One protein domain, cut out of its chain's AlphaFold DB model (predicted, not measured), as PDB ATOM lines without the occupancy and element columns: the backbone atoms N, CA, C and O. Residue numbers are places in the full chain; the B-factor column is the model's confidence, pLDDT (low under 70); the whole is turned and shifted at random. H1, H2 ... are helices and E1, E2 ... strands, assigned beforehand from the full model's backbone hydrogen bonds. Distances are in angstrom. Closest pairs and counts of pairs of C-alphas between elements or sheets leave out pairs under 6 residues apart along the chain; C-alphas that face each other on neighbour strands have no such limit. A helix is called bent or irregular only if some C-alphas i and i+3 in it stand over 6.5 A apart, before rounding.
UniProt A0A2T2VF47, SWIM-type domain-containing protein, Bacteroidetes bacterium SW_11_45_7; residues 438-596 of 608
ATOM      1  N   THR A 438     -58.766  31.934 -29.263       87.19
ATOM      2  CA  THR A 438     -57.597  32.796 -29.473       87.19
ATOM      3  C   THR A 438     -56.337  32.047 -29.017       87.19
ATOM      4  O   THR A 438     -56.310  31.589 -27.869       87.19
ATOM      5  N   PRO A 439     -55.301  31.899 -29.865       89.50
ATOM      6  CA  PRO A 439     -54.067  31.227 -29.473       89.50
ATOM      7  C   PRO A 439     -53.297  32.031 -28.418       89.50
ATOM      8  O   PRO A 439     -53.455  33.247 -28.309       89.50
ATOM      9  N   VAL A 440     -52.427  31.350 -27.673       91.81
ATOM     10  CA  VAL A 440     -51.428  32.016 -26.826       91.81
ATOM     11  C   VAL A 440     -50.312  32.596 -27.704       91.81
ATOM     12  O   VAL A 440     -49.910  31.985 -28.696       91.81
ATOM     13  N   GLU A 441     -49.792  33.771 -27.352       90.19
ATOM     14  CA  GLU A 441     -48.717  34.451 -28.089       90.19
ATOM     15  C   GLU A 441     -47.416  34.429 -27.274       90.19
ATOM     16  O   GLU A 441     -47.395  34.867 -26.122       90.19
ATOM     17  N   LEU A 442     -46.317  33.945 -27.858       92.88
ATOM     18  CA  LEU A 442     -45.013  33.941 -27.188       92.88
ATOM     19  C   LEU A 442     -44.323  35.305 -27.342       92.88
ATOM     20  O   LEU A 442     -44.104  35.790 -28.454       92.88
ATOM     21  N   THR A 443     -43.958  35.926 -26.222       93.12
ATOM     22  CA  THR A 443     -43.303  37.241 -26.187       93.12
ATOM     23  C   THR A 443     -42.094  37.249 -25.255       93.12
ATOM     24  O   THR A 443     -41.907  36.353 -24.431       93.12
ATOM     25  N   PHE A 444     -41.243  38.265 -25.398       94.00
ATOM     26  CA  PHE A 444     -39.988  38.361 -24.658       94.00
ATOM     27  C   PHE A 444     -39.775  39.748 -24.059       94.00
ATOM     28  O   PHE A 444     -40.065  40.769 -24.685       94.00
ATOM     29  N   VAL A 445     -39.171  39.793 -22.875       93.06
ATOM     30  CA  VAL A 445     -38.610  41.016 -22.286       93.06
ATOM     31  C   VAL A 445     -37.090  40.914 -22.344       93.06
ATOM     32  O   VAL A 445     -36.522  39.929 -21.883       93.06
ATOM     33  N   PHE A 446     -36.430  41.918 -22.922       91.56
ATOM     34  CA  PHE A 446     -34.971  42.016 -22.988       91.56
ATOM     35  C   PHE A 446     -34.510  43.232 -22.183       91.56
ATOM     36  O   PHE A 446     -34.742  44.371 -22.591       91.56
ATOM     37  N   GLN A 447     -33.889  43.006 -21.027       90.44
ATOM     38  CA  GLN A 447     -33.628  44.044 -20.030       90.44
ATOM     39  C   GLN A 447     -32.153  44.185 -19.647       90.44
ATOM     40  O   GLN A 447     -31.388  43.221 -19.613       90.44
ATOM     41  N   GLU A 448     -31.763  45.412 -19.294       88.75
ATOM     42  CA  GLU A 448     -30.453  45.696 -18.710       88.75
ATOM     43  C   GLU A 448     -30.492  45.520 -17.181       88.75
ATOM     44  O   GLU A 448     -31.162  46.271 -16.460       88.75
ATOM     45  N   GLU A 449     -29.754  44.536 -16.671       89.19
ATOM     46  CA  GLU A 449     -29.541  44.301 -15.241       89.19
ATOM     47  C   GLU A 449     -28.188  44.880 -14.787       89.19
ATOM     48  O   GLU A 449     -27.435  45.457 -15.571       89.19
ATOM     49  N   LYS A 450     -27.863  44.777 -13.490       85.44
ATOM     50  CA  LYS A 450     -26.657  45.416 -12.929       85.44
ATOM     51  C   LYS A 450     -25.360  44.898 -13.563       85.44
ATOM     52  O   LYS A 450     -24.485  45.708 -13.864       85.44
ATOM     53  N   HIS A 451     -25.272  43.583 -13.763       86.38
ATOM     54  CA  HIS A 451     -24.086  42.872 -14.267       86.38
ATOM     55  C   HIS A 451     -24.352  42.069 -15.552       86.38
ATOM     56  O   HIS A 451     -23.409  41.648 -16.214       86.38
ATOM     57  N   TYR A 452     -25.623  41.911 -15.933       91.94
ATOM     58  CA  TYR A 452     -26.066  41.097 -17.066       91.94
ATOM     59  C   TYR A 452     -26.967  41.881 -18.022       91.94
ATOM     60  O   TYR A 452     -27.535  42.914 -17.655       91.94
ATOM     61  N   PHE A 453     -27.156  41.336 -19.218       91.25
ATOM     62  CA  PHE A 453     -28.403  41.486 -19.964       91.25
ATOM     63  C   PHE A 453     -29.241  40.227 -19.753       91.25
ATOM     64  O   PHE A 453     -28.698  39.124 -19.788       91.25
ATOM     65  N   CYS A 454     -30.543  40.393 -19.535       93.50
ATOM     66  CA  CYS A 454     -31.469  39.283 -19.335       93.50
ATOM     67  C   CYS A 454     -32.528  39.253 -20.440       93.50
ATOM     68  O   CYS A 454     -33.106  40.291 -20.768       93.50
ATOM     69  N   LEU A 455     -32.782  38.067 -20.991       94.44
ATOM     70  CA  LEU A 455     -33.934  37.759 -21.832       94.44
ATOM     71  C   LEU A 455     -34.897  36.872 -21.030       94.44
ATOM     72  O   LEU A 455     -34.469  35.873 -20.460       94.44
ATOM     73  N   GLN A 456     -36.177  37.235 -20.985       96.00
ATOM     74  CA  GLN A 456     -37.215  36.542 -20.213       96.00
ATOM     75  C   GLN A 456     -38.399  36.196 -21.120       96.00
ATOM     76  O   GLN A 456     -38.991  37.097 -21.727       96.00
ATOM     77  N   ALA A 457     -38.765  34.919 -21.200       96.06
ATOM     78  CA  ALA A 457     -39.896  34.451 -21.996       96.06
ATOM     79  C   ALA A 457     -41.230  34.582 -21.244       96.06
ATOM     80  O   ALA A 457     -41.313  34.318 -20.041       96.06
ATOM     81  N   HIS A 458     -42.279  34.971 -21.967       96.25
ATOM     82  CA  HIS A 458     -43.624  35.152 -21.435       96.25
ATOM     83  C   HIS A 458     -44.689  34.654 -22.420       96.25
ATOM     84  O   HIS A 458     -44.610  34.921 -23.619       96.25
ATOM     85  N   ALA A 459     -45.722  33.996 -21.903       95.38
ATOM     86  CA  ALA A 459     -46.951  33.706 -22.630       95.38
ATOM     87  C   ALA A 459     -47.942  34.865 -22.450       95.38
ATOM     88  O   ALA A 459     -48.267  35.233 -21.321       95.38
ATOM     89  N   ASN A 460     -48.438  35.428 -23.550       91.94
ATOM     90  CA  ASN A 460     -49.460  36.469 -23.527       91.94
ATOM     91  C   ASN A 460     -50.836  35.892 -23.889       91.94
ATOM     92  O   ASN A 460     -50.992  35.216 -24.909       91.94
ATOM     93  N   ILE A 461     -51.830  36.210 -23.060       89.44
ATOM     94  CA  ILE A 461     -53.247  35.873 -23.215       89.44
ATOM     95  C   ILE A 461     -54.029  37.188 -23.149       89.44
ATOM     96  O   ILE A 461     -54.278  37.723 -22.069       89.44
ATOM     97  N   GLY A 462     -54.386  37.741 -24.311       80.69
ATOM     98  CA  GLY A 462     -54.960  39.088 -24.387       80.69
ATOM     99  C   GLY A 462     -54.017  40.123 -23.763       80.69
ATOM    100  O   GLY A 462     -52.854  40.214 -24.158       80.69
ATOM    101  N   ASP A 463     -54.511  40.865 -22.770       81.44
ATOM    102  CA  ASP A 463     -53.725  41.841 -22.001       81.44
ATOM    103  C   ASP A 463     -52.894  41.211 -20.857       81.44
ATOM    104  O   ASP A 463     -52.028  41.875 -20.282       81.44
ATOM    105  N   THR A 464     -53.125  39.936 -20.513       88.50
ATOM    106  CA  THR A 464     -52.402  39.230 -19.441       88.50
ATOM    107  C   THR A 464     -51.072  38.682 -19.955       88.50
ATOM    108  O   THR A 464     -51.028  37.953 -20.944       88.50
ATOM    109  N   GLN A 465     -49.980  38.982 -19.248       92.88
ATOM    110  CA  GLN A 465     -48.630  38.496 -19.548       92.88
ATOM    111  C   GLN A 465     -48.128  37.575 -18.421       92.88
ATOM    112  O   GLN A 465     -47.918  38.022 -17.295       92.88
ATOM    113  N   VAL A 466     -47.916  36.294 -18.736       94.69
ATOM    114  CA  VAL A 466     -47.526  35.226 -17.799       94.69
ATOM    115  C   VAL A 466     -46.044  34.865 -18.002       94.69
ATOM    116  O   VAL A 466     -45.693  34.371 -19.075       94.69
ATOM    117  N   PRO A 467     -45.145  35.079 -17.021       95.56
ATOM    118  CA  PRO A 467     -43.738  34.682 -17.140       95.56
ATOM    119  C   PRO A 467     -43.580  33.157 -17.171       95.56
ATOM    120  O   PRO A 467     -44.120  32.460 -16.313       95.56
ATOM    121  N   LEU A 468     -42.793  32.615 -18.108       94.94
ATOM    122  CA  LEU A 468     -42.682  31.153 -18.258       94.94
ATOM    123  C   LEU A 468     -41.968  30.462 -17.084       94.94
ATOM    124  O   LEU A 468     -42.228  29.295 -16.826       94.94
ATOM    125  N   LYS A 469     -41.153  31.181 -16.304       93.12
ATOM    126  CA  LYS A 469     -40.546  30.663 -15.058       93.12
ATOM    127  C   LYS A 469     -41.566  30.301 -13.969       93.12
ATOM    128  O   LYS A 469     -41.255  29.534 -13.060       93.12
ATOM    129  N   ASP A 470     -42.755  30.896 -14.038       92.56
ATOM    130  CA  ASP A 470     -43.834  30.696 -13.075       92.56
ATOM    131  C   ASP A 470     -44.841  29.642 -13.581       92.56
ATOM    132  O   ASP A 470     -45.681  29.167 -12.814       92.56
ATOM    133  N   TYR A 471     -44.714  29.216 -14.846       91.69
ATOM    134  CA  TYR A 471     -45.490  28.142 -15.460       91.69
ATOM    135  C   TYR A 471     -44.961  26.769 -15.024       91.69
ATOM    136  O   TYR A 471     -43.778  26.471 -15.157       91.69
ATOM    137  N   LYS A 472     -45.846  25.930 -14.470       86.50
ATOM    138  CA  LYS A 472     -45.484  24.644 -13.833       86.50
ATOM    139  C   LYS A 472     -46.404  23.493 -14.248       86.50
ATOM    140  O   LYS A 472     -46.588  22.540 -13.496       86.50
ATOM    141  N   HIS A 473     -47.027  23.608 -15.418       85.62
ATOM    142  CA  HIS A 473     -47.834  22.535 -15.983       85.62
ATOM    143  C   HIS A 473     -46.970  21.679 -16.902       85.62
ATOM    144  O   HIS A 473     -46.583  22.126 -17.978       85.62
ATOM    145  N   ASP A 474     -46.712  20.448 -16.470       84.31
ATOM    146  CA  ASP A 474     -46.275  19.370 -17.350       84.31
ATOM    147  C   ASP A 474     -47.446  18.991 -18.268       84.31
ATOM    148  O   ASP A 474     -48.364  18.270 -17.866       84.31
ATOM    149  N   ILE A 475     -47.467  19.609 -19.452       87.00
ATOM    150  CA  ILE A 475     -48.346  19.291 -20.576       87.00
ATOM    151  C   ILE A 475     -47.595  19.520 -21.892       87.00
ATOM    152  O   ILE A 475     -46.712  20.376 -21.968       87.00
ATOM    153  N   HIS A 476     -48.013  18.800 -22.928       90.50
ATOM    154  CA  HIS A 476     -47.476  18.857 -24.282       90.50
ATOM    155  C   HIS A 476     -47.381  20.282 -24.852       90.50
ATOM    156  O   HIS A 476     -48.333  21.060 -24.796       90.50
ATOM    157  N   GLU A 477     -46.263  20.610 -25.498       89.69
ATOM    158  CA  GLU A 477     -45.845  21.989 -25.779       89.69
ATOM    159  C   GLU A 477     -46.670  22.735 -26.844       89.69
ATOM    160  O   GLU A 477     -46.659  23.967 -26.877       89.69
ATOM    161  N   LEU A 478     -47.449  22.022 -27.671       89.94
ATOM    162  CA  LEU A 478     -48.533  22.599 -28.497       89.94
ATOM    163  C   LEU A 478     -49.646  23.275 -27.672       89.94
ATOM    164  O   LEU A 478     -50.413  24.067 -28.225       89.94
ATOM    165  N   LEU A 479     -49.749  22.965 -26.380       94.06
ATOM    166  CA  LEU A 479     -50.786  23.432 -25.468       94.06
ATOM    167  C   LEU A 479     -50.219  24.413 -24.433       94.06
ATOM    168  O   LEU A 479     -49.047  24.373 -24.062       94.06
ATOM    169  N   PHE A 480     -51.088  25.277 -23.918       95.12
ATOM    170  CA  PHE A 480     -50.823  26.119 -22.755       95.12
ATOM    171  C   PHE A 480     -52.066  26.132 -21.862       95.12
ATOM    172  O   PHE A 480     -53.172  26.328 -22.362       95.12
ATOM    173  N   PHE A 481     -51.916  25.912 -20.556       93.88
ATOM    174  CA  PHE A 481     -53.044  25.873 -19.615       93.88
ATOM    175  C   PHE A 481     -52.911  26.965 -18.554       93.88
ATOM    176  O   PHE A 481     -51.872  27.083 -17.908       93.88
ATOM    177  N   HIS A 482     -53.954  27.773 -18.376       93.62
ATOM    178  CA  HIS A 482     -53.947  28.901 -17.445       93.62
ATOM    179  C   HIS A 482     -55.359  29.178 -16.922       93.62
ATOM    180  O   HIS A 482     -56.304  29.244 -17.703       93.62
ATOM    181  N   GLU A 483     -55.501  29.300 -15.599       91.50
ATOM    182  CA  GLU A 483     -56.760  29.628 -14.899       91.50
ATOM    183  C   GLU A 483     -57.996  28.832 -15.383       91.50
ATOM    184  O   GLU A 483     -59.086  29.367 -15.571       91.50
ATOM    185  N   GLY A 484     -57.827  27.521 -15.602       91.50
ATOM    186  CA  GLY A 484     -58.900  26.624 -16.058       91.50
ATOM    187  C   GLY A 484     -59.182  26.661 -17.566       91.50
ATOM    188  O   GLY A 484     -60.059  25.939 -18.039       91.50
ATOM    189  N   THR A 485     -58.443  27.461 -18.336       94.00
ATOM    190  CA  THR A 485     -58.584  27.584 -19.791       94.00
ATOM    191  C   THR A 485     -57.386  26.965 -20.511       94.00
ATOM    192  O   THR A 485     -56.233  27.176 -20.129       94.00
ATOM    193  N   LEU A 486     -57.660  26.196 -21.564       95.06
ATOM    194  CA  LEU A 486     -56.665  25.622 -22.465       95.06
ATOM    195  C   LEU A 486     -56.543  26.481 -23.733       95.06
ATOM    196  O   LEU A 486     -57.540  26.851 -24.355       95.06
ATOM    197  N   TYR A 487     -55.306  26.762 -24.126       94.44
ATOM    198  CA  TYR A 487     -54.929  27.560 -25.288       94.44
ATOM    199  C   TYR A 487     -54.053  26.719 -26.218       94.44
ATOM    200  O   TYR A 487     -53.233  25.922 -25.758       94.44
ATOM    201  N   LEU A 488     -54.202  26.926 -27.524       92.19
ATOM    202  CA  LEU A 488     -53.301  26.380 -28.537       92.19
ATOM    203  C   LEU A 488     -52.163  27.378 -28.788       92.19
ATOM    204  O   LEU A 488     -52.397  28.590 -28.800       92.19
ATOM    205  N   GLN A 489     -50.943  26.897 -29.029       91.25
ATOM    206  CA  GLN A 489     -49.855  27.747 -29.532       91.25
ATOM    207  C   GLN A 489     -50.221  28.361 -30.895       91.25
ATOM    208  O   GLN A 489     -50.990  27.788 -31.668       91.25
ATOM    209  N   ARG A 490     -49.641  29.519 -31.237       86.88
ATOM    210  CA  ARG A 490     -49.911  30.214 -32.512       86.88
ATOM    211  C   ARG A 490     -49.520  29.386 -33.747       86.88
ATOM    212  O   ARG A 490     -50.244  29.412 -34.741       86.88
ATOM    213  N   SER A 491     -48.396  28.671 -33.676       82.62
ATOM    214  CA  SER A 491     -47.880  27.746 -34.697       82.62
ATOM    215  C   SER A 491     -47.070  26.618 -34.045       82.62
ATOM    216  O   SER A 491     -46.596  26.765 -32.914       82.62
ATOM    217  N   ALA A 492     -46.836  25.519 -34.769       80.19
ATOM    218  CA  ALA A 492     -45.892  24.482 -34.345       80.19
ATOM    219  C   ALA A 492     -44.453  25.023 -34.159       80.19
ATOM    220  O   ALA A 492     -43.713  24.551 -33.296       80.19
ATOM    221  N   ALA A 493     -44.043  26.059 -34.905       78.69
ATOM    222  CA  ALA A 493     -42.750  26.721 -34.695       78.69
ATOM    223  C   ALA A 493     -42.718  27.537 -33.384       78.69
ATOM    224  O   ALA A 493     -41.701  27.534 -32.680       78.69
ATOM    225  N   GLN A 494     -43.842  28.160 -33.000       89.06
ATOM    226  CA  GLN A 494     -43.988  28.754 -31.669       89.06
ATOM    227  C   GLN A 494     -43.937  27.687 -30.573       89.06
ATOM    228  O   GLN A 494     -43.231  27.899 -29.594       89.06
ATOM    229  N   ALA A 495     -44.597  26.538 -30.745       87.50
ATOM    230  CA  ALA A 495     -44.550  25.434 -29.782       87.50
ATOM    231  C   ALA A 495     -43.119  24.914 -29.551       87.50
ATOM    232  O   ALA A 495     -42.681  24.806 -28.411       87.50
ATOM    233  N   ASN A 496     -42.345  24.715 -30.622       82.75
ATOM    234  CA  ASN A 496     -40.923  24.355 -30.530       82.75
ATOM    235  C   ASN A 496     -40.077  25.428 -29.816       82.75
ATOM    236  O   ASN A 496     -39.177  25.116 -29.037       82.75
ATOM    237  N   THR A 497     -40.376  26.712 -30.045       87.38
ATOM    238  CA  THR A 497     -39.700  27.815 -29.340       87.38
ATOM    239  C   THR A 497     -40.095  27.856 -27.859       87.38
ATOM    240  O   THR A 497     -39.253  28.064 -26.990       87.38
ATOM    241  N   PHE A 498     -41.373  27.628 -27.565       89.81
ATOM    242  CA  PHE A 498     -41.928  27.549 -26.220       89.81
ATOM    243  C   PHE A 498     -41.322  26.376 -25.435       89.81
ATOM    244  O   PHE A 498     -40.894  26.594 -24.309       89.81
ATOM    245  N   ALA A 499     -41.151  25.197 -26.042       86.31
ATOM    246  CA  ALA A 499     -40.479  24.044 -25.435       86.31
ATOM    247  C   ALA A 499     -39.051  24.368 -24.953       86.31
ATOM    248  O   ALA A 499     -38.674  24.041 -23.826       86.31
ATOM    249  N   PHE A 500     -38.269  25.089 -25.766       85.88
ATOM    250  CA  PHE A 500     -36.950  25.585 -25.358       85.88
ATOM    251  C   PHE A 500     -37.049  26.537 -24.149       85.88
ATOM    252  O   PHE A 500     -36.328  26.371 -23.165       85.88
ATOM    253  N   PHE A 501     -37.975  27.499 -24.183       90.12
ATOM    254  CA  PHE A 501     -38.161  28.473 -23.100       90.12
ATOM    255  C   PHE A 501     -38.978  27.963 -21.893       90.12
ATOM    256  O   PHE A 501     -39.052  28.668 -20.892       90.12
ATOM    257  N   LEU A 502     -39.526  26.743 -21.920       86.12
ATOM    258  CA  LEU A 502     -39.941  26.018 -20.714       86.12
ATOM    259  C   LEU A 502     -38.719  25.472 -19.969       86.12
ATOM    260  O   LEU A 502     -38.622  25.608 -18.753       86.12
ATOM    261  N   ARG A 503     -37.757  24.897 -20.707       82.19
ATOM    262  CA  ARG A 503     -36.503  24.376 -20.140       82.19
ATOM    263  C   ARG A 503     -35.550  25.490 -19.696       82.19
ATOM    264  O   ARG A 503     -34.817  25.305 -18.728       82.19
ATOM    265  N   GLN A 504     -35.577  26.651 -20.357       84.75
ATOM    266  CA  GLN A 504     -34.760  27.813 -19.986       84.75
ATOM    267  C   GLN A 504     -35.542  29.151 -20.049       84.75
ATOM    268  O   GLN A 504     -35.347  29.935 -20.978       84.75
ATOM    269  N   PRO A 505     -36.421  29.457 -19.068       90.50
ATOM    270  CA  PRO A 505     -37.345  30.603 -19.140       90.50
ATOM    271  C   PRO A 505     -36.714  31.997 -19.030       90.50
ATOM    272  O   PRO A 505     -37.270  32.978 -19.534       90.50
ATOM    273  N   GLU A 506     -35.567  32.100 -18.359       94.31
ATOM    274  CA  GLU A 506     -34.745  33.309 -18.298       94.31
ATOM    275  C   GLU A 506     -33.315  32.966 -18.728       94.31
ATOM    276  O   GLU A 506     -32.802  31.900 -18.388       94.31
ATOM    277  N   ILE A 507     -32.657  33.880 -19.445       92.62
ATOM    278  CA  ILE A 507     -31.257  33.751 -19.874       92.62
ATOM    279  C   ILE A 507     -30.521  35.050 -19.551       92.62
ATOM    280  O   ILE A 507     -30.935  36.124 -19.988       92.62
ATOM    281  N   ARG A 508     -29.433  34.955 -18.782       92.81
ATOM    282  CA  ARG A 508     -28.581  36.055 -18.312       92.81
ATOM    283  C   ARG A 508     -27.165  35.895 -18.867       92.81
ATOM    284  O   ARG A 508     -26.466  34.945 -18.523       92.81
ATOM    285  N   VAL A 509     -26.726  36.856 -19.681       90.31
ATOM    286  CA  VAL A 509     -25.363  36.922 -20.248       90.31
ATOM    287  C   VAL A 509     -24.623  38.136 -19.686       90.31
ATOM    288  O   VAL A 509     -25.229  39.192 -19.482       90.31
ATOM    289  N   SER A 510     -23.316  38.010 -19.425       90.12
ATOM    290  CA  SER A 510     -22.473  39.121 -18.948       90.12
ATOM    291  C   SER A 510     -22.521  40.331 -19.889       90.12
ATOM    292  O   SER A 510     -22.599  40.196 -21.112       90.12
ATOM    293  N   GLN A 511     -22.430  41.542 -19.325       86.94
ATOM    294  CA  GLN A 511     -22.391  42.791 -20.100       86.94
ATOM    295  C   GLN A 511     -21.229  42.862 -21.110       86.94
ATOM    296  O   GLN A 511     -21.296  43.665 -22.039       86.94
ATOM    297  N   GLU A 512     -20.192  42.034 -20.961       85.25
ATOM    298  CA  GLU A 512     -19.062  41.938 -21.897       85.25
ATOM    299  C   GLU A 512     -19.453  41.310 -23.249       85.25
ATOM    300  O   GLU A 512     -18.961  41.733 -24.292       85.25
ATOM    301  N   ASP A 513     -20.387  40.356 -23.243       85.38
ATOM    302  CA  ASP A 513     -20.718  39.475 -24.378       85.38
ATOM    303  C   ASP A 513     -22.095  39.787 -25.007       85.38
ATOM    304  O   ASP A 513     -22.580  39.111 -25.915       85.38
ATOM    305  N   TRP A 514     -22.708  40.893 -24.568       83.19
ATOM    306  CA  TRP A 514     -24.036  41.361 -24.983       83.19
ATOM    307  C   TRP A 514     -24.250  41.408 -26.509       83.19
ATOM    308  O   TRP A 514     -25.376  41.227 -26.962       83.19
ATOM    309  N   GLN A 515     -23.201  41.684 -27.299       83.00
ATOM    310  CA  GLN A 515     -23.287  41.824 -28.759       83.00
ATOM    311  C   GLN A 515     -23.561  40.466 -29.411       83.00
ATOM    312  O   GLN A 515     -24.435  40.370 -30.268       83.00
ATOM    313  N   ASN A 516     -22.861  39.418 -28.967       85.44
ATOM    314  CA  ASN A 516     -23.061  38.063 -29.470       85.44
ATOM    315  C   ASN A 516     -24.434  37.539 -29.042       85.44
ATOM    316  O   ASN A 516     -25.190  37.059 -29.882       85.44
ATOM    317  N   PHE A 517     -24.809  37.731 -27.772       86.19
ATOM    318  CA  PHE A 517     -26.148  37.412 -27.265       86.19
ATOM    319  C   PHE A 517     -27.257  38.128 -28.054       86.19
ATOM    320  O   PHE A 517     -28.268  37.521 -28.421       86.19
ATOM    321  N   TYR A 518     -27.053  39.408 -28.384       84.62
ATOM    322  CA  TYR A 518     -27.990  40.164 -29.204       84.62
ATOM    323  C   TYR A 518     -28.088  39.607 -30.631       84.62
ATOM    324  O   TYR A 518     -29.189  39.278 -31.063       84.62
ATOM    325  N   ASP A 519     -26.978  39.463 -31.360       81.94
ATOM    326  CA  ASP A 519     -27.017  39.040 -32.768       81.94
ATOM    327  C   ASP A 519     -27.357  37.552 -32.970       81.94
ATOM    328  O   ASP A 519     -27.965  37.217 -33.987       81.94
ATOM    329  N   LYS A 520     -27.027  36.662 -32.019       82.31
ATOM    330  CA  LYS A 520     -27.329  35.217 -32.093       82.31
ATOM    331  C   LYS A 520     -28.703  34.826 -31.543       82.31
ATOM    332  O   LYS A 520     -29.275  33.860 -32.042       82.31
ATOM    333  N   MET A 521     -29.243  35.542 -30.550       85.50
ATOM    334  CA  MET A 521     -30.521  35.186 -29.913       85.50
ATOM    335  C   MET A 521     -31.585  36.284 -30.029       85.50
ATOM    336  O   MET A 521     -32.630  36.069 -30.646       85.50
ATOM    337  N   VAL A 522     -31.340  37.469 -29.463       86.62
ATOM    338  CA  VAL A 522     -32.387  38.500 -29.301       86.62
ATOM    339  C   VAL A 522     -32.862  39.059 -30.648       86.62
ATOM    340  O   VAL A 522     -34.063  39.214 -30.878       86.62
ATOM    341  N   ARG A 523     -31.930  39.331 -31.567       79.31
ATOM    342  CA  ARG A 523     -32.210  39.862 -32.903       79.31
ATOM    343  C   ARG A 523     -33.001  38.859 -33.754       79.31
ATOM    344  O   ARG A 523     -34.054  39.272 -34.241       79.31
ATOM    345  N   PRO A 524     -32.607  37.577 -33.902       80.00
ATOM    346  CA  PRO A 524     -33.450  36.579 -34.556       80.00
ATOM    347  C   PRO A 524     -34.851  36.456 -33.953       80.00
ATOM    348  O   PRO A 524     -35.823  36.497 -34.707       80.00
ATOM    349  N   LEU A 525     -34.992  36.397 -32.622       83.56
ATOM    350  CA  LEU A 525     -36.312  36.351 -31.975       83.56
ATOM    351  C   LEU A 525     -37.178  37.563 -32.350       83.56
ATOM    352  O   LEU A 525     -38.346  37.382 -32.686       83.56
ATOM    353  N   SER A 526     -36.602  38.770 -32.409       80.62
ATOM    354  CA  SER A 526     -37.313  40.006 -32.794       80.62
ATOM    355  C   SER A 526     -37.831  40.053 -34.245       80.62
ATOM    356  O   SER A 526     -38.545  40.991 -34.607       80.62
ATOM    357  N   THR A 527     -37.498  39.054 -35.076       74.94
ATOM    358  CA  THR A 527     -38.064  38.887 -36.431       74.94
ATOM    359  C   THR A 527     -39.388  38.118 -36.453       74.94
ATOM    360  O   THR A 527     -40.142  38.265 -37.413       74.94
ATOM    361  N   ARG A 528     -39.684  37.328 -35.407       73.06
ATOM    362  CA  ARG A 528     -40.913  36.518 -35.277       73.06
ATOM    363  C   ARG A 528     -41.794  36.972 -34.115       73.06
ATOM    364  O   ARG A 528     -43.006  37.086 -34.274       73.06
ATOM    365  N   TYR A 529     -41.183  37.261 -32.969       83.44
ATOM    366  CA  TYR A 529     -41.862  37.499 -31.696       83.44
ATOM    367  C   TYR A 529     -41.745  38.953 -31.237       83.44
ATOM    368  O   TYR A 529     -40.786  39.661 -31.558       83.44
ATOM    369  N   GLN A 530     -42.701  39.397 -30.420       83.44
ATOM    370  CA  GLN A 530     -42.633  40.711 -29.789       83.44
ATOM    371  C   GLN A 530     -41.557  40.714 -28.692       83.44
ATOM    372  O   GLN A 530     -41.690  40.026 -27.680       83.44
ATOM    373  N   VAL A 531     -40.512  41.530 -28.877       86.25
ATOM    374  CA  VAL A 531     -39.433  41.743 -27.896       86.25
ATOM    375  C   VAL A 531     -39.536  43.150 -27.295       86.25
ATOM    376  O   VAL A 531     -39.480  44.156 -28.003       86.25
ATOM    377  N   SER A 532     -39.674  43.230 -25.971       85.94
ATOM    378  CA  SER A 532     -39.751  44.475 -25.200       85.94
ATOM    379  C   SER A 532     -38.375  44.857 -24.640       85.94
ATOM    380  O   SER A 532     -37.919  44.290 -23.648       85.94
ATOM    381  N   CYS A 533     -37.694  45.808 -25.288       82.81
ATOM    382  CA  CYS A 533     -36.352  46.268 -24.907       82.81
ATOM    383  C   CYS A 533     -36.397  47.277 -23.736       82.81
ATOM    384  O   CYS A 533     -36.758  48.439 -23.932       82.81
ATOM    385  N   GLN A 534     -35.970  46.868 -22.537       83.62
ATOM    386  CA  GLN A 534     -35.926  47.676 -21.309       83.62
ATOM    387  C   GLN A 534     -34.480  48.031 -20.907       83.62
ATOM    388  O   GLN A 534     -33.903  47.472 -19.968       83.62
ATOM    389  N   LEU A 535     -33.867  48.963 -21.640       79.19
ATOM    390  CA  LEU A 535     -32.459  49.345 -21.467       79.19
ATOM    391  C   LEU A 535     -32.328  50.647 -20.655       79.19
ATOM    392  O   LEU A 535     -33.061  51.603 -20.895       79.19
ATOM    393  N   LYS A 536     -31.397  50.701 -19.691       68.31
ATOM    394  CA  LYS A 536     -31.346  51.740 -18.640       68.31
ATOM    395  C   LYS A 536     -30.252  52.783 -18.871       68.31
ATOM    396  O   LYS A 536     -30.499  53.973 -18.702       68.31
ATOM    397  N   LYS A 537     -29.057  52.369 -19.306       58.66
ATOM    398  CA  LYS A 537     -27.945  53.275 -19.673       58.66
ATOM    399  C   LYS A 537     -28.075  53.829 -21.101       58.66
ATOM    400  O   LYS A 537     -27.238  54.610 -21.550       58.66
ATOM    401  N   SER A 538     -29.117  53.420 -21.824       53.94
ATOM    402  CA  SER A 538     -29.192  53.484 -23.282       53.94
ATOM    403  C   SER A 538     -30.400  54.290 -23.746       53.94
ATOM    404  O   SER A 538     -31.533  53.826 -23.648       53.94
ATOM    405  N   LYS A 539     -30.179  55.487 -24.306       48.41
ATOM    406  CA  LYS A 539     -31.265  56.228 -24.967       48.41
ATOM    407  C   LYS A 539     -31.702  55.476 -26.222       48.41
ATOM    408  O   LYS A 539     -30.936  55.423 -27.185       48.41
ATOM    409  N   LEU A 540     -32.922  54.940 -26.186       52.72
ATOM    410  CA  LEU A 540     -33.647  54.446 -27.352       52.72
ATOM    411  C   LEU A 540     -34.048  55.636 -28.236       52.72
ATOM    412  O   LEU A 540     -34.731  56.554 -27.789       52.72
ATOM    413  N   VAL A 541     -33.612  55.612 -29.491       55.09
ATOM    414  CA  VAL A 541     -33.985  56.554 -30.547       55.09
ATOM    415  C   VAL A 541     -34.875  55.797 -31.526       55.09
ATOM    416  O   VAL A 541     -34.418  54.849 -32.158       55.09
ATOM    417  N   GLN A 542     -36.144  56.176 -31.657       53.25
ATOM    418  CA  GLN A 542     -36.981  55.580 -32.695       53.25
ATOM    419  C   GLN A 542     -36.522  56.095 -34.065       53.25
ATOM    420  O   GLN A 542     -36.377  57.303 -34.256       53.25
ATOM    421  N   GLN A 543     -36.273  55.183 -35.003       56.88
ATOM    422  CA  GLN A 543     -35.923  55.511 -36.383       56.88
ATOM    423  C   GLN A 543     -36.855  54.757 -37.328       56.88
ATOM    424  O   GLN A 543     -36.910  53.529 -37.320       56.88
ATOM    425  N   ASN A 544     -37.590  55.495 -38.154       56.72
ATOM    426  CA  ASN A 544     -38.420  54.906 -39.197       56.72
ATOM    427  C   ASN A 544     -37.514  54.610 -40.394       56.72
ATOM    428  O   ASN A 544     -37.215  55.517 -41.169       56.72
ATOM    429  N   GLY A 545     -37.043  53.366 -40.499       57.91
ATOM    430  CA  GLY A 545     -36.203  52.938 -41.616       57.91
ATOM    431  C   GLY A 545     -36.952  53.029 -42.945       57.91
ATOM    432  O   GLY A 545     -38.145  52.714 -43.012       57.91
ATOM    433  N   ALA A 546     -36.270  53.455 -44.003       63.03
ATOM    434  CA  ALA A 546     -36.865  53.543 -45.330       63.03
ATOM    435  C   ALA A 546     -37.238  52.145 -45.857       63.03
ATOM    436  O   ALA A 546     -36.420  51.222 -45.851       63.03
ATOM    437  N   LEU A 547     -38.474  51.991 -46.346       65.00
ATOM    438  CA  LEU A 547     -38.896  50.782 -47.054       65.00
ATOM    439  C   LEU A 547     -38.201  50.746 -48.421       65.00
ATOM    440  O   LEU A 547     -38.552  51.511 -49.318       65.00
ATOM    441  N   MET A 548     -37.221  49.858 -48.559       71.25
ATOM    442  CA  MET A 548     -36.385  49.725 -49.754       71.25
ATOM    443  C   MET A 548     -37.036  48.835 -50.811       71.25
ATOM    444  O   MET A 548     -36.924  49.106 -52.003       71.25
ATOM    445  N   GLU A 549     -37.693  47.754 -50.386       72.31
ATOM    446  CA  GLU A 549     -38.149  46.706 -51.297       72.31
ATOM    447  C   GLU A 549     -39.386  45.978 -50.752       72.31
ATOM    448  O   GLU A 549     -39.533  45.787 -49.542       72.31
ATOM    449  N   LYS A 550     -40.262  45.540 -51.661       76.56
ATOM    450  CA  LYS A 550     -41.364  44.612 -51.384       76.56
ATOM    451  C   LYS A 550     -41.200  43.396 -52.286       76.56
ATOM    452  O   LYS A 550     -41.082  43.555 -53.499       76.56
ATOM    453  N   LYS A 551     -41.226  42.201 -51.705       73.19
ATOM    454  CA  LYS A 551     -41.185  40.915 -52.406       73.19
ATOM    455  C   LYS A 551     -42.404  40.080 -52.031       73.19
ATOM    456  O   LYS A 551     -43.021  40.294 -50.991       73.19
ATOM    457  N   LEU A 552     -42.746  39.142 -52.900       70.19
ATOM    458  CA  LEU A 552     -43.792  38.154 -52.685       70.19
ATOM    459  C   LEU A 552     -43.213  36.824 -53.154       70.19
ATOM    460  O   LEU A 552     -43.080  36.608 -54.358       70.19
ATOM    461  N   TYR A 553     -42.768  35.995 -52.215       69.56
ATOM    462  CA  TYR A 553     -42.280  34.663 -52.550       69.56
ATOM    463  C   TYR A 553     -43.473  33.729 -52.746       69.56
ATOM    464  O   TYR A 553     -44.517  33.889 -52.110       69.56
ATOM    465  N   LEU A 554     -43.312  32.780 -53.663       67.69
ATOM    466  CA  LEU A 554     -44.297  31.756 -53.979       67.69
ATOM    467  C   LEU A 554     -43.682  30.400 -53.641       67.69
ATOM    468  O   LEU A 554     -42.558  30.123 -54.067       67.69
ATOM    469  N   ARG A 555     -44.403  29.569 -52.888       55.81
ATOM    470  CA  ARG A 555     -44.025  28.176 -52.620       55.81
ATOM    471  C   ARG A 555     -45.210  27.269 -52.911       55.81
ATOM    472  O   ARG A 555     -46.302  27.502 -52.410       55.81
ATOM    473  N   GLU A 556     -44.983  26.246 -53.717       49.62
ATOM    474  CA  GLU A 556     -45.965  25.202 -53.995       49.62
ATOM    475  C   GLU A 556     -45.913  24.160 -52.863       49.62
ATOM    476  O   GLU A 556     -44.827  23.767 -52.430       49.62
ATOM    477  N   LEU A 557     -47.078  23.796 -52.327       41.56
ATOM    478  CA  LEU A 557     -47.280  22.884 -51.196       41.56
ATOM    479  C   LEU A 557     -48.481  21.991 -51.529       41.56
ATOM    480  O   LEU A 557     -49.631  22.354 -51.275       41.56
ATOM    481  N   ASP A 558     -48.193  20.851 -52.157       57.88
ATOM    482  CA  ASP A 558     -49.141  19.880 -52.714       57.88
ATOM    483  C   ASP A 558     -50.240  20.507 -53.590       57.88
ATOM    484  O   ASP A 558     -50.042  20.719 -54.783       57.88
ATOM    485  N   GLN A 559     -51.402  20.811 -53.006       48.53
ATOM    486  CA  GLN A 559     -52.564  21.394 -53.691       48.53
ATOM    487  C   GLN A 559     -52.697  22.919 -53.513       48.53
ATOM    488  O   GLN A 559     -53.680  23.512 -53.961       48.53
ATOM    489  N   TYR A 560     -51.729  23.567 -52.859       43.62
ATOM    490  CA  TYR A 560     -51.757  24.989 -52.519       43.62
ATOM    491  C   TYR A 560     -50.533  25.744 -53.047       43.62
ATOM    492  O   TYR A 560     -49.418  25.228 -53.073       43.62
ATOM    493  N   ILE A 561     -50.726  27.022 -53.382       53.72
ATOM    494  CA  ILE A 561     -49.632  27.978 -53.592       53.72
ATOM    495  C   ILE A 561     -49.633  28.948 -52.412       53.72
ATOM    496  O   ILE A 561     -50.561  29.741 -52.240       53.72
ATOM    497  N   LEU A 562     -48.587  28.877 -51.598       47.72
ATOM    498  CA  LEU A 562     -48.328  29.788 -50.494       47.72
ATOM    499  C   LEU A 562     -47.722  31.095 -51.018       47.72
ATOM    500  O   LEU A 562     -46.754  31.089 -51.779       47.72
ATOM    501  N   PHE A 563     -48.270  32.213 -50.547       64.12
ATOM    502  CA  PHE A 563     -47.818  33.570 -50.838       64.12
ATOM    503  C   PHE A 563     -47.154  34.169 -49.587       64.12
ATOM    504  O   PHE A 563     -47.841  34.489 -48.619       64.12
ATOM    505  N   GLU A 564     -45.831  34.355 -49.602       54.09
ATOM    506  CA  GLU A 564     -45.059  34.940 -48.493       54.09
ATOM    507  C   GLU A 564     -44.684  36.410 -48.819       54.09
ATOM    508  O   GLU A 564     -43.678  36.661 -49.498       54.09
ATOM    509  N   PRO A 565     -45.477  37.421 -48.400       56.16
ATOM    510  CA  PRO A 565     -45.131  38.831 -48.588       56.16
ATOM    511  C   PRO A 565     -44.008  39.264 -47.637       56.16
ATOM    512  O   PRO A 565     -44.136  39.173 -46.418       56.16
ATOM    513  N   VAL A 566     -42.921  39.790 -48.197       65.25
ATOM    514  CA  VAL A 566     -41.685  40.152 -47.487       65.25
ATOM    515  C   VAL A 566     -41.343  41.623 -47.734       65.25
ATOM    516  O   VAL A 566     -41.405  42.100 -48.869       65.25
ATOM    517  N   ALA A 567     -40.959  42.350 -46.682       62.50
ATOM    518  CA  ALA A 567     -40.621  43.774 -46.756       62.50
ATOM    519  C   ALA A 567     -39.194  44.043 -46.258       62.50
ATOM    520  O   ALA A 567     -38.848  43.679 -45.134       62.50
ATOM    521  N   THR A 568     -38.376  44.714 -47.069       65.00
ATOM    522  CA  THR A 568     -36.989  45.063 -46.724       65.00
ATOM    523  C   THR A 568     -36.903  46.531 -46.315       65.00
ATOM    524  O   THR A 568     -37.177  47.417 -47.126       65.00
ATOM    525  N   TYR A 569     -36.483  46.797 -45.078       64.25
ATOM    526  CA  TYR A 569     -36.245  48.135 -44.536       64.25
ATOM    527  C   TYR A 569     -34.743  48.325 -44.300       64.25
ATOM    528  O   TYR A 569     -34.174  47.717 -43.394       64.25
ATOM    529  N   GLU A 570     -34.100  49.157 -45.120       67.88
ATOM    530  CA  GLU A 570     -32.645  49.402 -45.126       67.88
ATOM    531  C   GLU A 570     -31.782  48.121 -45.070       67.88
ATOM    532  O   GLU A 570     -31.502  47.532 -46.112       67.88
ATOM    533  N   GLN A 571     -31.358  47.685 -43.877       56.38
ATOM    534  CA  GLN A 571     -30.527  46.488 -43.649       56.38
ATOM    535  C   GLN A 571     -31.281  45.302 -43.014       56.38
ATOM    536  O   GLN A 571     -30.649  44.338 -42.584       56.38
ATOM    537  N   THR A 572     -32.611  45.362 -42.878       55.22
ATOM    538  CA  THR A 572     -33.400  44.305 -42.219       55.22
ATOM    539  C   THR A 572     -34.615  43.882 -43.037       55.22
ATOM    540  O   THR A 572     -35.399  44.711 -43.495       55.22
ATOM    541  N   THR A 573     -34.797  42.571 -43.161       53.88
ATOM    542  CA  THR A 573     -35.952  41.938 -43.801       53.88
ATOM    543  C   THR A 573     -36.997  41.576 -42.747       53.88
ATOM    544  O   THR A 573     -36.664  40.937 -41.751       53.88
ATOM    545  N   ALA A 574     -38.251  41.970 -42.962       54.75
ATOM    546  CA  ALA A 574     -39.387  41.650 -42.102       54.75
ATOM    547  C   ALA A 574     -40.303  40.606 -42.763       54.75
ATOM    548  O   ALA A 574     -40.659  40.734 -43.940       54.75
ATOM    549  N   LEU A 575     -40.694  39.598 -41.978       54.25
ATOM    550  CA  LEU A 575     -41.731  38.618 -42.312       54.25
ATOM    551  C   LEU A 575     -43.120  39.157 -41.911       54.25
ATOM    552  O   LEU A 575     -43.213  39.980 -40.997       54.25
ATOM    553  N   PRO A 576     -44.213  38.712 -42.556       44.84
ATOM    554  CA  PRO A 576     -45.518  39.368 -42.436       44.84
ATOM    555  C   PRO A 576     -46.262  39.059 -41.128       44.84
ATOM    556  O   PRO A 576     -47.299  39.661 -40.855       44.84
ATOM    557  N   SER A 577     -45.755  38.123 -40.324       42.00
ATOM    558  CA  SER A 577     -46.386  37.617 -39.103       42.00
ATOM    559  C   SER A 577     -45.974  38.341 -37.814       42.00
ATOM    560  O   SER A 577     -46.636  38.124 -36.796       42.00
ATOM    561  N   GLY A 578     -44.924  39.177 -37.831       40.81
ATOM    562  CA  GLY A 578     -44.311  39.764 -36.630       40.81
ATOM    563  C   GLY A 578     -44.248  41.297 -36.622       40.81
ATOM    564  O   GLY A 578     -43.946  41.939 -37.627       40.81
ATOM    565  N   SER A 579     -44.469  41.908 -35.455       43.09
ATOM    566  CA  SER A 579     -44.370  43.359 -35.224       43.09
ATOM    567  C   SER A 579     -42.911  43.820 -35.048       43.09
ATOM    568  O   SER A 579     -42.507  44.301 -33.985       43.09
ATOM    569  N   THR A 580     -42.104  43.661 -36.109       43.56
ATOM    570  CA  THR A 580     -40.642  43.869 -36.088       43.56
ATOM    571  C   THR A 580     -40.217  45.139 -35.348       43.56
ATOM    572  O   THR A 580     -40.523  46.261 -35.760       43.56
ATOM    573  N   SER A 581     -39.492  44.933 -34.246       47.28
ATOM    574  CA  SER A 581     -38.940  45.963 -33.365       47.28
ATOM    575  C   SER A 581     -37.463  45.669 -33.115       47.28
ATOM    576  O   SER A 581     -37.114  45.060 -32.107       47.28
ATOM    577  N   ILE A 582     -36.590  46.072 -34.041       52.22
ATOM    578  CA  ILE A 582     -35.156  45.767 -33.950       52.22
ATOM    579  C   ILE A 582     -34.468  46.835 -33.094       52.22
ATOM    580  O   ILE A 582     -34.523  48.022 -33.415       52.22
ATOM    581  N   CYS A 583     -33.815  46.406 -32.012       51.94
ATOM    582  CA  CYS A 583     -33.109  47.260 -31.054       51.94
ATOM    583  C   CYS A 583     -31.596  47.237 -31.332       51.94
ATOM    584  O   CYS A 583     -30.853  46.536 -30.655       51.94
ATOM    585  N   SER A 584     -31.118  47.972 -32.339       50.22
ATOM    586  CA  SER A 584     -29.692  47.995 -32.710       50.22
ATOM    587  C   SER A 584     -28.884  49.025 -31.909       50.22
ATOM    588  O   SER A 584     -29.417  50.031 -31.441       50.22
ATOM    589  N   ARG A 585     -27.569  48.819 -31.760       41.06
ATOM    590  CA  ARG A 585     -26.652  49.798 -31.151       41.06
ATOM    591  C   ARG A 585     -25.973  50.630 -32.241       41.06
ATOM    592  O   ARG A 585     -25.338  50.078 -33.130       41.06
ATOM    593  N   SER A 586     -26.069  51.957 -32.160       42.34
ATOM    594  CA  SER A 586     -25.382  52.859 -33.093       42.34
ATOM    595  C   SER A 586     -23.938  53.132 -32.664       42.34
ATOM    596  O   SER A 586     -23.589  53.054 -31.482       42.34
ATOM    597  N   ALA A 587     -23.111  53.565 -33.621       36.81
ATOM    598  CA  ALA A 587     -21.716  53.959 -33.397       36.81
ATOM    599  C   ALA A 587     -21.527  55.134 -32.406       36.81
ATOM    600  O   ALA A 587     -20.402  55.434 -32.024       36.81
ATOM    601  N   THR A 588     -22.607  55.795 -31.961       36.41
ATOM    602  CA  THR A 588     -22.571  56.901 -30.978       36.41
ATOM    603  C   THR A 588     -23.175  56.524 -29.619       36.41
ATOM    604  O   THR A 588     -23.789  57.353 -28.944       36.41
ATOM    605  N   THR A 589     -23.019  55.256 -29.217       34.94
ATOM    606  CA  THR A 589     -23.379  54.718 -27.881       34.94
ATOM    607  C   THR A 589     -24.874  54.813 -27.529       34.94
ATOM    608  O   THR A 589     -25.276  54.584 -26.391       34.94
ATOM    609  N   LYS A 590     -25.722  55.127 -28.510       38.25
ATOM    610  CA  LYS A 590     -27.188  55.167 -28.401       38.25
ATOM    611  C   LYS A 590     -27.769  53.932 -29.066       38.25
ATOM    612  O   LYS A 590     -27.163  53.402 -29.995       38.25
ATOM    613  N   TRP A 591     -28.949  53.518 -28.633       47.22
ATOM    614  CA  TRP A 591     -29.653  52.398 -29.245       47.22
ATOM    615  C   TRP A 591     -30.779  52.925 -30.122       47.22
ATOM    616  O   TRP A 591     -31.438  53.895 -29.760       47.22
ATOM    617  N   CYS A 592     -30.996  52.306 -31.270       40.72
ATOM    618  CA  CYS A 592     -32.059  52.660 -32.193       40.72
ATOM    619  C   CYS A 592     -33.128  51.568 -32.178       40.72
ATOM    620  O   CYS A 592     -32.797  50.386 -32.214       40.72
ATOM    621  N   ARG A 593     -34.405  51.961 -32.132       41.19
ATOM    622  CA  ARG A 593     -35.537  51.057 -32.365       41.19
ATOM    623  C   ARG A 593     -36.102  51.355 -33.747       41.19
ATOM    624  O   ARG A 593     -36.668  52.431 -33.942       41.19
ATOM    625  N   THR A 594     -35.972  50.418 -34.679       45.31
ATOM    626  CA  THR A 594     -36.722  50.470 -35.941       45.31
ATOM    627  C   THR A 594     -38.053  49.744 -35.777       45.31
ATOM    628  O   THR A 594     -38.136  48.742 -35.069       45.31
ATOM    629  N   SER A 595     -39.114  50.286 -36.378       42.97
ATOM    630  CA  SER A 595     -40.481  49.764 -36.259       42.97
ATOM    631  C   SER A 595     -41.198  49.809 -37.607       42.97
ATOM    632  O   SER A 595     -41.489  50.899 -38.100       42.97
ATOM    633  N   GLY A 596     -41.494  48.644 -38.184       39.91
ATOM    634  CA  GLY A 596     -42.340  48.514 -39.375       39.91
ATOM    635  C   GLY A 596     -43.783  48.189 -38.986       39.91
ATOM    636  O   GLY A 596     -44.008  47.232 -38.248       39.91
TER     637      GLY A 596
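AT A GLANCE: This is residues 438 to 596 of the 608 residues of the protein "SWIM-type domain-containing protein" of Bacteroidetes bacterium SW_11_45_7 (UniProt A0A2T2VF47). A strongly twisted sheet of E1, E2, E3, E6 and E7 has H1 and H2 over one face, with the small hairpin E4 and E5 near H1. A second, smaller sheet of E8, E13 and E12 lies next to E7 and H2, and beyond it the long hairpin E9 and E10, with short E11 along E10, makes an arm apart from the large sheet. The 159 printed residues hold two named helices and 13 named strands, in the order E1 E2 E3 E4 E5 H1 E6 H2 E7 E8 E9 E10 E11 E12 E13. The class is mixed, helices and strands; the whole is compact, with a radius of gyration of the C-alphas of 17.3 A and spans of 48 by 44 by 26 A.

IN THESE COORDINATES: In the large sheet, E1 is residues 441 to 448, 23.4 A long, from C-alpha 441 at (-48.717, 34.451, -28.089); E2 is 452 to 461, 28.4 A; E3 is 464 to 467, E6 506 to 510 and E7 530 to 534. H1 is residues 492 to 503, 17.0 A, and H2 514 to 525, 15.0 A. E4 is 479 to 482, E5 485 to 488. E8 is 540 to 543, E12 581 to 585, and E13 591 to 595, ending at (-40.481, 49.764, -36.259). E9 is 547 to 557, 29.4 A; E10 is 560 to 569, 29.0 A; E11 is 572 to 574.

HOW THE PARTS SIT: The large sheet is branched: E2 has antiparallel E1 on one side (N 445 and O 456, 2.9 A), and antiparallel E3 (N 459 and O 466, 2.9 A) and E6 (N 455 and O 507, 2.9 A) on the other. E7 is parallel to E1 on E1's other side (N 446 and O 532, 2.9 A). E1 E2 E3 form a meander, each strand the antiparallel neighbour of the one before, and so do E9 E10 E11. H1 and H2 are on the same face, at heights over the sheet of 9.2 A and 9.7 A; on the local plane H1 runs slantwise to E2 at 52 degrees, H2 along it at 1 degrees. In H1 every O i to N i+4 pair is within hydrogen-bond range, in H2 6 of 8; H2 is only just irregular, with C-alphas 520 and 523 6.8 A apart. The closest C-alphas of E7 and E12, Val 531 and Ser 581, are 6.9 A apart. H2 only grazes the sheet E8 E13 E12, where E13 is parallel to E8 (N 541 and O 591, 2.8 A) and antiparallel to E12 (N 584 and O 592, 2.9 A). E10 pairs antiparallel with E9 (N 551 and O 566, 2.8 A) and E11 (N 569 and O 572, 2.8 A). E4 and E5 are a hairpin (N 480 and O 487, 2.9 A).

THE WHOLE: The C-alphas farthest apart, of Lys 450 and Gln 559, are 53.9 A apart. The printed part has no cut; the link from E3 to E4, 11 residues, is long. The mean pLDDT of the printed part is 74.9; residues 536 to 547 and 553 to 596 are under 70.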